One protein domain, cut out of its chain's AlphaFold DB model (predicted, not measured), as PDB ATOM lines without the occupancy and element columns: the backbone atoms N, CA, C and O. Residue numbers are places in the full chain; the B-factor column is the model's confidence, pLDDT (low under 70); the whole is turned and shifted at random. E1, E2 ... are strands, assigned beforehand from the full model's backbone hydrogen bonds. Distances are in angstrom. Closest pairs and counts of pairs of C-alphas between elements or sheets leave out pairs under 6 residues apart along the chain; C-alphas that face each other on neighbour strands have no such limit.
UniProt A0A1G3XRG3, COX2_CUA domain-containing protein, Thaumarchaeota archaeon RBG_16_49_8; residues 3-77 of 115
ATOM      1  N   ASN A   3     138.254 143.799 114.885       94.75
ATOM      2  CA  ASN A   3     137.030 143.531 115.637       94.75
ATOM      3  C   ASN A   3     136.444 142.175 115.255       94.75
ATOM      4  O   ASN A   3     136.622 141.680 114.143       94.75
ATOM      5  N   GLN A   4     135.700 141.594 116.189       94.62
ATOM      6  CA  GLN A   4     134.946 140.382 115.935       94.62
ATOM      7  C   GLN A   4     133.926 140.612 114.812       94.62
ATOM      8  O   GLN A   4     133.091 141.520 114.899       94.62
ATOM      9  N   GLY A   5     133.971 139.751 113.800       92.94
ATOM     10  CA  GLY A   5     133.139 139.800 112.600       92.94
ATOM     11  C   GLY A   5     133.781 140.524 111.415       92.94
ATOM     12  O   GLY A   5     133.190 140.527 110.336       92.94
ATOM     13  N   ASP A   6     134.973 141.105 111.576       94.81
ATOM     14  CA  ASP A   6     135.682 141.748 110.469       94.81
ATOM     15  C   ASP A   6     136.220 140.699 109.477       94.81
ATOM     16  O   ASP A   6     136.719 139.637 109.868       94.81
ATOM     17  N   ILE A   7     136.159 141.020 108.179       96.44
ATOM     18  CA  ILE A   7     136.894 140.291 107.140       96.44
ATOM     19  C   ILE A   7     138.321 140.833 107.137       96.44
ATOM     20  O   ILE A   7     138.570 141.971 106.736       96.44
ATOM     21  N   VAL A   8     139.261 140.017 107.595       96.69
ATOM     22  CA  VAL A   8     140.673 140.373 107.686       96.69
ATOM     23  C   VAL A   8     141.367 139.910 106.417       96.69
ATOM     24  O   VAL A   8     141.323 138.730 106.086       96.69
ATOM     25  N   VAL A   9     142.023 140.836 105.721       96.81
ATOM     26  CA  VAL A   9     142.871 140.545 104.558       96.81
ATOM     27  C   VAL A   9     144.303 140.894 104.931       96.81
ATOM     28  O   VAL A   9     144.597 142.041 105.264       96.81
ATOM     29  N   ILE A  10     145.189 139.902 104.904       95.62
ATOM     30  CA  ILE A  10     146.603 140.061 105.251       95.62
ATOM     31  C   ILE A  10     147.426 139.747 104.015       95.62
ATOM     32  O   ILE A  10     147.353 138.640 103.488       95.62
ATOM     33  N   THR A  11     148.236 140.710 103.586       96.06
ATOM     34  CA  THR A  11     149.277 140.493 102.580       96.06
ATOM     35  C   THR A  11     150.616 140.398 103.290       96.06
ATOM     36  O   THR A  11     151.006 141.308 104.017       96.06
ATOM     37  N   VAL A  12     151.296 139.273 103.099       95.00
ATOM     38  CA  VAL A  12     152.580 138.946 103.711       95.00
ATOM     39  C   VAL A  12     153.627 138.883 102.612       95.00
ATOM     40  O   VAL A  12     153.423 138.237 101.584       95.00
ATOM     41  N   GLU A  13     154.755 139.540 102.838       95.19
ATOM     42  CA  GLU A  13     155.891 139.553 101.928       95.19
ATOM     43  C   GLU A  13     157.165 139.254 102.712       95.19
ATOM     44  O   GLU A  13     157.410 139.831 103.772       95.19
ATOM     45  N   ALA A  14     157.967 138.335 102.185       94.31
ATOM     46  CA  ALA A  14     159.298 138.068 102.696       94.31
ATOM     47  C   ALA A  14     160.304 139.066 102.106       94.31
ATOM     48  O   ALA A  14     160.222 139.403 100.926       94.31
ATOM     49  N   GLN A  15     161.271 139.518 102.906       92.69
ATOM     50  CA  GLN A  15     162.302 140.469 102.456       92.69
ATOM     51  C   GLN A  15     163.690 139.836 102.318       92.69
ATOM     52  O   GLN A  15     164.514 140.325 101.551       92.69
ATOM     53  N   ASP A  16     163.955 138.757 103.050       92.62
ATOM     54  CA  ASP A  16     165.287 138.184 103.237       92.62
ATOM     55  C   ASP A  16     165.371 136.711 102.805       92.62
ATOM     56  O   ASP A  16     166.206 136.355 101.975       92.62
ATOM     57  N   ALA A  17     164.498 135.854 103.335       92.88
ATOM     58  CA  ALA A  17     164.504 134.408 103.131       92.88
ATOM     59  C   ALA A  17     163.096 133.875 102.838       92.88
ATOM     60  O   ALA A  17     162.111 134.605 102.882       92.88
ATOM     61  N   VAL A  18     162.990 132.582 102.531       94.75
ATOM     62  CA  VAL A  18     161.684 131.931 102.395       94.75
ATOM     63  C   VAL A  18     161.064 131.765 103.780       94.75
ATOM     64  O   VAL A  18     161.639 131.095 104.637       94.75
ATOM     65  N   HIS A  19     159.882 132.345 103.984       95.62
ATOM     66  CA  HIS A  19     159.143 132.266 105.248       95.62
ATOM     67  C   HIS A  19     157.818 131.530 105.087       95.62
ATOM     68  O   HIS A  19     157.347 131.277 103.982       95.62
ATOM     69  N   GLY A  20     157.207 131.193 106.213       94.81
ATOM     70  CA  GLY A  20     155.814 130.782 106.287       94.81
ATOM     71  C   GLY A  20     155.010 131.772 107.122       94.81
ATOM     72  O   GLY A  20     155.565 132.555 107.890       94.81
ATOM     73  N   PHE A  21     153.695 131.717 106.998       96.31
ATOM     74  CA  PHE A  21     152.756 132.478 107.809       96.31
ATOM     75  C   PHE A  21     151.649 131.542 108.265       96.31
ATOM     76  O   PHE A  21     150.974 130.939 107.430       96.31
ATOM     77  N   TYR A  22     151.449 131.420 109.574       97.00
ATOM     78  CA  TYR A  22     150.394 130.575 110.110       97.00
ATOM     79  C   TYR A  22     149.725 131.190 111.335       97.00
ATOM     80  O   TYR A  22     150.396 131.689 112.241       97.00
ATOM     81  N   ILE A  23     148.392 131.135 111.339       97.00
ATOM     82  CA  ILE A  23     147.528 131.457 112.475       97.00
ATOM     83  C   ILE A  23     146.764 130.184 112.828       97.00
ATOM     84  O   ILE A  23     145.877 129.765 112.082       97.00
ATOM     85  N   GLU A  24     147.130 129.553 113.940       93.94
ATOM     86  CA  GLU A  24     146.684 128.200 114.290       93.94
ATOM     87  C   GLU A  24     145.170 128.128 114.500       93.94
ATOM     88  O   GLU A  24     144.489 127.311 113.887       93.94
ATOM     89  N   GLU A  25     144.611 129.054 115.276       94.88
ATOM     90  CA  GLU A  25     143.198 129.035 115.664       94.88
ATOM     91  C   GLU A  25     142.224 129.360 114.520       94.88
ATOM     92  O   GLU A  25     141.012 129.151 114.660       94.88
ATOM     93  N   TYR A  26     142.753 129.870 113.405       95.62
ATOM     94  CA  TYR A  26     142.018 130.148 112.172       95.62
ATOM     95  C   TYR A  26     142.379 129.184 111.034       95.62
ATOM     96  O   TYR A  26     141.807 129.295 109.956       95.62
ATOM     97  N   GLU A  27     143.334 128.270 111.246       94.94
ATOM     98  CA  GLU A  27     143.894 127.380 110.219       94.94
ATOM     99  C   GLU A  27     144.373 128.116 108.949       94.94
ATOM    100  O   GLU A  27     144.493 127.541 107.867       94.94
ATOM    101  N   VAL A  28     144.707 129.404 109.077       95.94
ATOM    102  CA  VAL A  28     145.151 130.241 107.959       95.94
ATOM    103  C   VAL A  28     146.646 130.072 107.795       95.94
ATOM    104  O   VAL A  28     147.422 130.616 108.583       95.94
ATOM    105  N   ARG A  29     147.044 129.324 106.764       95.44
ATOM    106  CA  ARG A  29     148.439 129.004 106.454       95.44
ATOM    107  C   ARG A  29     148.845 129.485 105.067       95.44
ATOM    108  O   ARG A  29     148.092 129.332 104.109       95.44
ATOM    109  N   GLN A  30     150.062 130.000 104.960       95.75
ATOM    110  CA  GLN A  30     150.800 130.167 103.713       95.75
ATOM    111  C   GLN A  30     152.229 129.700 103.931       95.75
ATOM    112  O   GLN A  30     152.982 130.318 104.680       95.75
ATOM    113  N   ASP A  31     152.595 128.609 103.276       93.50
ATOM    114  CA  ASP A  31     153.959 128.100 103.295       93.50
ATOM    115  C   ASP A  31     154.758 128.689 102.127       93.50
ATOM    116  O   ASP A  31     154.192 129.094 101.108       93.50
ATOM    117  N   ALA A  32     156.083 128.703 102.265       92.81
ATOM    118  CA  ALA A  32     157.010 129.073 101.198       92.81
ATOM    119  C   ALA A  32     156.734 130.442 100.531       92.81
ATOM    120  O   ALA A  32     156.651 130.565  99.308       92.81
ATOM    121  N   ILE A  33     156.628 131.499 101.333       95.44
ATOM    122  CA  ILE A  33     156.583 132.894 100.887       95.44
ATOM    123  C   ILE A  33     158.001 133.305 100.473       95.44
ATOM    124  O   ILE A  33     158.869 133.491 101.325       95.44
ATOM    125  N   LEU A  34     158.247 133.410  99.164       95.44
ATOM    126  CA  LEU A  34     159.543 133.814  98.615       95.44
ATOM    127  C   LEU A  34     159.717 135.341  98.649       95.44
ATOM    128  O   LEU A  34     158.730 136.070  98.492       95.44
ATOM    129  N   PRO A  35     160.961 135.840  98.764       95.62
ATOM    130  CA  PRO A  35     161.239 137.262  98.635       95.62
ATOM    131  C   PRO A  35     160.705 137.865  97.331       95.62
ATOM    132  O   PRO A  35     160.817 137.261  96.262       95.62
ATOM    133  N   GLY A  36     160.080 139.041  97.426       94.44
ATOM    134  CA  GLY A  36     159.470 139.739  96.286       94.44
ATOM    135  C   GLY A  36     158.203 139.084  95.721       94.44
ATOM    136  O   GLY A  36     157.695 139.518  94.688       94.44
ATOM    137  N   THR A  37     157.681 138.034  96.369       94.81
ATOM    138  CA  THR A  37     156.442 137.353  95.968       94.81
ATOM    139  C   THR A  37     155.399 137.466  97.086       94.81
ATOM    140  O   THR A  37     155.226 136.515  97.856       94.81
ATOM    141  N   PRO A  38     154.695 138.606  97.208       95.19
ATOM    142  CA  PRO A  38     153.687 138.778  98.245       95.19
ATOM    143  C   PRO A  38     152.568 137.737  98.109       95.19
ATOM    144  O   PRO A  38     152.123 137.399  97.006       95.19
ATOM    145  N   LYS A  39     152.102 137.227  99.247       96.06
ATOM    146  CA  LYS A  39     150.970 136.301  99.354       96.06
ATOM    147  C   LYS A  39     149.875 136.935 100.188       96.06
ATOM    148  O   LYS A  39     150.156 137.554 101.209       96.06
ATOM    149  N   THR A  40     148.629 136.751  99.775       96.25
ATOM    150  CA  THR A  40     147.471 137.306 100.476       96.25
ATOM    151  C   THR A  40     146.598 136.186 101.017       96.25
ATOM    152  O   THR A  40     146.291 135.233 100.306       96.25
ATOM    153  N   VAL A  41     146.177 136.328 102.270       95.50
ATOM    154  CA  VAL A  41     145.171 135.485 102.921       95.50
ATOM    155  C   VAL A  41     144.002 136.328 103.381       95.50
ATOM    156  O   VAL A  41     144.171 137.493 103.744       95.50
ATOM    157  N   SER A  42     142.819 135.727 103.401       96.25
ATOM    158  CA  SER A  42     141.635 136.342 103.978       96.25
ATOM    159  C   SER A  42     140.879 135.358 104.859       96.25
ATOM    160  O   SER A  42     140.798 134.168 104.559       96.25
ATOM    161  N   PHE A  43     140.350 135.857 105.970       96.75
ATOM    162  CA  PHE A  43     139.524 135.087 106.895       96.75
ATOM    163  C   PHE A  43     138.604 136.018 107.687       96.75
ATOM    164  O   PHE A  43     138.794 137.235 107.710       96.75
ATOM    165  N   VAL A  44     137.589 135.445 108.329       96.50
ATOM    166  CA  VAL A  44     136.683 136.181 109.216       96.50
ATOM    167  C   VAL A  44     137.198 136.057 110.643       96.50
ATOM    168  O   VAL A  44     137.394 134.944 111.121       96.50
ATOM    169  N   ALA A  45     137.400 137.179 111.332       96.31
ATOM    170  CA  ALA A  45     137.789 137.189 112.740       96.31
ATOM    171  C   ALA A  45     136.568 136.922 113.638       96.31
ATOM    172  O   ALA A  45     135.973 137.844 114.188       96.31
ATOM    173  N   ASP A  46     136.136 135.668 113.754       94.31
ATOM    174  CA  ASP A  46     134.915 135.264 114.463       94.31
ATOM    175  C   ASP A  46     135.111 135.022 115.972       94.31
ATOM    176  O   ASP A  46     134.151 135.104 116.744       94.31
ATOM    177  N   LYS A  47     136.348 134.783 116.417       93.62
ATOM    178  CA  LYS A  47     136.687 134.475 117.814       93.62
ATOM    179  C   LYS A  47     137.371 135.667 118.479       93.62
ATOM    180  O   LYS A  47     138.388 136.151 117.992       93.62
ATOM    181  N   VAL A  48     136.851 136.114 119.623       94.94
ATOM    182  CA  VAL A  48     137.494 137.140 120.467       94.94
ATOM    183  C   VAL A  48     138.678 136.523 121.207       94.94
ATOM    184  O   VAL A  48     138.542 135.455 121.803       94.94
ATOM    185  N   GLY A  49     139.824 137.203 121.213       95.19
ATOM    186  CA  GLY A  49     141.013 136.727 121.918       95.19
ATOM    187  C   GLY A  49     142.327 137.227 121.327       95.19
ATOM    188  O   GLY A  49     142.358 138.115 120.474       95.19
ATOM    189  N   MET A  50     143.423 136.642 121.813       96.69
ATOM    190  CA  MET A  50     144.770 136.835 121.281       96.69
ATOM    191  C   MET A  50     145.240 135.529 120.647       96.69
ATOM    192  O   MET A  50     145.304 134.509 121.329       96.69
ATOM    193  N   PHE A  51     145.588 135.580 119.367       96.50
ATOM    194  CA  PHE A  51     145.973 134.426 118.560       96.50
ATOM    195  C   PHE A  51     147.423 134.557 118.126       96.50
ATOM    196  O   PHE A  51     147.881 135.654 117.779       96.50
ATOM    197  N   ARG A  52     148.161 133.451 118.169       96.00
ATOM    198  CA  ARG A  52     149.585 133.463 117.835       96.00
ATOM    199  C   ARG A  52     149.764 133.343 116.332       96.00
ATOM    200  O   ARG A  52     149.217 132.456 115.689       96.00
ATOM    201  N   ILE A  53     150.593 134.225 115.799       96.00
ATOM    202  CA  ILE A  53     151.099 134.139 114.437       96.00
ATOM    203  C   ILE A  53     152.513 133.584 114.536       96.00
ATOM    204  O   ILE A  53     153.291 134.065 115.357       96.00
ATOM    205  N   HIS A  54     152.863 132.602 113.720       95.50
ATOM    206  CA  HIS A  54     154.230 132.099 113.670       95.50
ATOM    207  C   HIS A  54     154.634 131.687 112.259       95.50
ATOM    208  O   HIS A  54     153.802 131.538 111.360       95.50
ATOM    209  N   CYS A  55     155.940 131.533 112.066       95.25
ATOM    210  CA  CYS A  55     156.491 131.044 110.815       95.25
ATOM    211  C   CYS A  55     156.260 129.528 110.692       95.25
ATOM    212  O   CYS A  55     156.682 128.773 111.562       95.25
ATOM    213  N   SER A  56     155.607 129.069 109.620       95.12
ATOM    214  CA  SER A  56     155.354 127.637 109.369       95.12
ATOM    215  C   SER A  56     156.460 126.925 108.585       95.12
ATOM    216  O   SER A  56     156.419 125.706 108.434       95.12
ATOM    217  N   THR A  57     157.446 127.664 108.069       92.75
ATOM    218  CA  THR A  57     158.550 127.137 107.251       92.75
ATOM    219  C   THR A  57     159.887 127.441 107.918       92.75
ATOM    220  O   THR A  57     160.124 128.579 108.311       92.75
ATOM    221  N   ILE A  58     160.778 126.451 108.030       92.56
ATOM    222  CA  ILE A  58     162.111 126.639 108.624       92.56
ATOM    223  C   ILE A  58     162.901 127.653 107.786       92.56
ATOM    224  O   ILE A  58     163.306 127.358 106.664       92.56
ATOM    225  N   CYS A  59     163.123 128.839 108.349       91.69
ATOM    226  CA  CYS A  59     163.688 130.000 107.653       91.69
ATOM    227  C   CYS A  59     165.052 130.459 108.204       91.69
ATOM    228  O   CYS A  59     165.633 131.417 107.705       91.69
ATOM    229  N   GLY A  60     165.580 129.781 109.229       92.19
ATOM    230  CA  GLY A  60     166.882 130.086 109.825       92.19
ATOM    231  C   GLY A  60     166.963 129.720 111.305       92.19
ATOM    232  O   GLY A  60     166.040 129.145 111.879       92.19
ATOM    233  N   SER A  61     168.068 130.084 111.952       93.12
ATOM    234  CA  SER A  61     168.320 129.817 113.377       93.12
ATOM    235  C   SER A  61     167.359 130.549 114.320       93.12
ATOM    236  O   SER A  61     167.111 130.071 115.425       93.12
ATOM    237  N   LEU A  62     166.775 131.671 113.884       92.44
ATOM    238  CA  LEU A  62     165.792 132.430 114.661       92.44
ATOM    239  C   LEU A  62     164.335 131.993 114.410       92.44
ATOM    240  O   LEU A  62     163.428 132.541 115.029       92.44
ATOM    241  N   HIS A  63     164.107 130.986 113.555       92.38
ATOM    242  CA  HIS A  63     162.781 130.471 113.189       92.38
ATOM    243  C   HIS A  63     161.805 130.280 114.373       92.38
ATOM    244  O   HIS A  63     160.698 130.813 114.296       92.38
ATOM    245  N   PRO A  64     162.173 129.618 115.492       92.88
ATOM    246  CA  PRO A  64     161.230 129.394 116.595       92.88
ATOM    247  C   PRO A  64     160.842 130.670 117.360       92.88
ATOM    248  O   PRO A  64     159.872 130.662 118.112       92.88
ATOM    249  N   PHE A  65     161.579 131.769 117.182       93.50
ATOM    250  CA  PHE A  65     161.305 133.046 117.844       93.50
ATOM    251  C   PHE A  65     160.533 134.025 116.949       93.50
ATOM    252  O   PHE A  65     160.187 135.117 117.397       93.50
ATOM    253  N   MET A  66     160.233 133.648 115.703       94.12
ATOM    254  CA  MET A  66     159.432 134.455 114.782       94.12
ATOM    255  C   MET A  66     157.946 134.340 115.120       94.12
ATOM    256  O   MET A  66     157.195 133.613 114.467       94.12
ATOM    257  N   MET A  67     157.536 135.059 116.164       94.50
ATOM    258  CA  MET A  67     156.160 135.092 116.648       94.50
ATOM    259  C   MET A  67     155.550 136.492 116.541       94.50
ATOM    260  O   MET A  67     156.183 137.498 116.851       94.50
ATOM    261  N   GLY A  68     154.283 136.538 116.150       93.75
ATOM    262  CA  GLY A  68     153.423 137.713 116.156       93.75
ATOM    263  C   GLY A  68     152.114 137.429 116.890       93.75
ATOM    264  O   GLY A  68     151.847 136.305 117.317       93.75
ATOM    265  N   GLN A  69     151.286 138.459 117.046       95.31
ATOM    266  CA  GLN A  69     149.993 138.339 117.719       95.31
ATOM    267  C   GLN A  69     148.890 139.013 116.910       95.31
ATOM    268  O   GLN A  69     149.009 140.173 116.508       95.31
ATOM    269  N   LEU A  70     147.787 138.295 116.723       95.88
ATOM    270  CA  LEU A  70     146.525 138.829 116.239       95.88
ATOM    271  C   LEU A  70     145.591 139.023 117.432       95.88
ATOM    272  O   LEU A  70     145.224 138.065 118.102       95.88
ATOM    273  N   ILE A  71     145.180 140.262 117.677       96.69
ATOM    274  CA  ILE A  71     144.232 140.598 118.745       96.69
ATOM    275  C   ILE A  71     142.876 140.893 118.108       96.69
ATOM    276  O   ILE A  71     142.772 141.834 117.310       96.69
ATOM    277  N   VAL A  72     141.865 140.106 118.477       96.62
ATOM    278  CA  VAL A  72     140.468 140.266 118.056       96.62
ATOM    279  C   VAL A  72     139.650 140.770 119.236       96.62
ATOM    280  O   VAL A  72     139.529 140.095 120.259       96.62
ATOM    281  N   GLN A  73     139.099 141.968 119.091       94.62
ATOM    282  CA  GLN A  73     138.315 142.641 120.122       94.62
ATOM    283  C   GLN A  73     136.817 142.340 119.967       94.62
ATOM    284  O   GLN A  73     136.347 142.170 118.840       94.62
ATOM    285  N   PRO A  74     136.035 142.322 121.063       90.62
ATOM    286  CA  PRO A  74     134.579 142.252 120.975       90.62
ATOM    287  C   PRO A  74     134.030 143.439 120.177       90.62
ATOM    288  O   PRO A  74     134.410 144.585 120.427       90.62
ATOM    289  N   SER A  75     133.108 143.201 119.242       84.75
ATOM    290  CA  SER A  75     132.483 144.295 118.499       84.75
ATOM    291  C   SER A  75     131.299 144.892 119.274       84.75
ATOM    292  O   SER A  75     130.258 144.270 119.478       84.75
ATOM    293  N   ILE A  76     131.432 146.166 119.669       76.25
ATOM    294  CA  ILE A  76     130.403 146.926 120.411       76.25
ATOM    295  C   ILE A  76     129.073 147.048 119.639       76.25
ATOM    296  O   ILE A  76     128.026 147.318 120.226       76.25
ATOM    297  N   ARG A  77     129.100 146.825 118.314       67.69
ATOM    298  CA  ARG A  77     127.921 146.880 117.436       67.69
ATOM    299  C   ARG A  77     126.831 145.897 117.866       67.69
ATOM    300  O   ARG A  77     125.660 146.239 117.740       67.69
TER     301      ARG A  77
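AT A GLANCE: This is residues 3 to 77 of the 115 residues of the protein "COX2_CUA domain-containing protein" of Thaumarchaeota archaeon RBG_16_49_8 (UniProt A0A1G3XRG3). Six strands form an elongated, incomplete barrel: a curled sheet of four makes one side, and the pair E1 and E4 continues the wall past E3, leaving a gap between E1 and E6. The 75 printed residues hold no named helix and six strands, E1 to E6 along the chain. The sheets, ordered E3, E2, E5, E6 and E1, E4, are antiparallel; the class is all strand, with 36 residues, under half, in named elements. The whole is only just compact, close to loose, with a radius of gyration of the C-alphas of 13.2 A and spans of 42 by 23 by 17 A.

HOW THE PARTS SIT: Begin at E1, residues 7 to 12, antiparallel to E4, residues 39 to 44; look for N 10 and O 41, 2.9 A apart. Next, E2, residues 19 to 23, makes a hairpin with E3, residues 28 to 33, where N 21 and O 30 are 2.8 A apart. The closest C-alphas of E3 and E4, those of Ile 33 and Lys 39, are 6.7 A apart. E5, residues 49 to 54, is antiparallel to E2, with N 22 and O 54 at 3.0 A, and makes a hairpin with E6, residues 67 to 73, with N 51 and O 70 at 2.8 A. E1 and E6 are apart. The four-strand sheet is twisted, its C-alphas up to 4.4 A off its best plane.

IN THESE COORDINATES: Find C-alpha 7 at (136.894, 140.291, 107.140), where E1 begins its 16.1 A. E2 and E3 each span 13.7 A, E4 17.4 A and E5 16.3 A. E6 runs 19.7 A to C-alpha 73 at (138.315, 142.641, 120.122).

THE WHOLE: The two farthest C-alphas, of Ser 61 and Arg 77, are 44.0 A apart. The printed part has no cut. The long link, residues 55 to 66, joins E5 to E6. Look at residue 77 for the one pLDDT under 70.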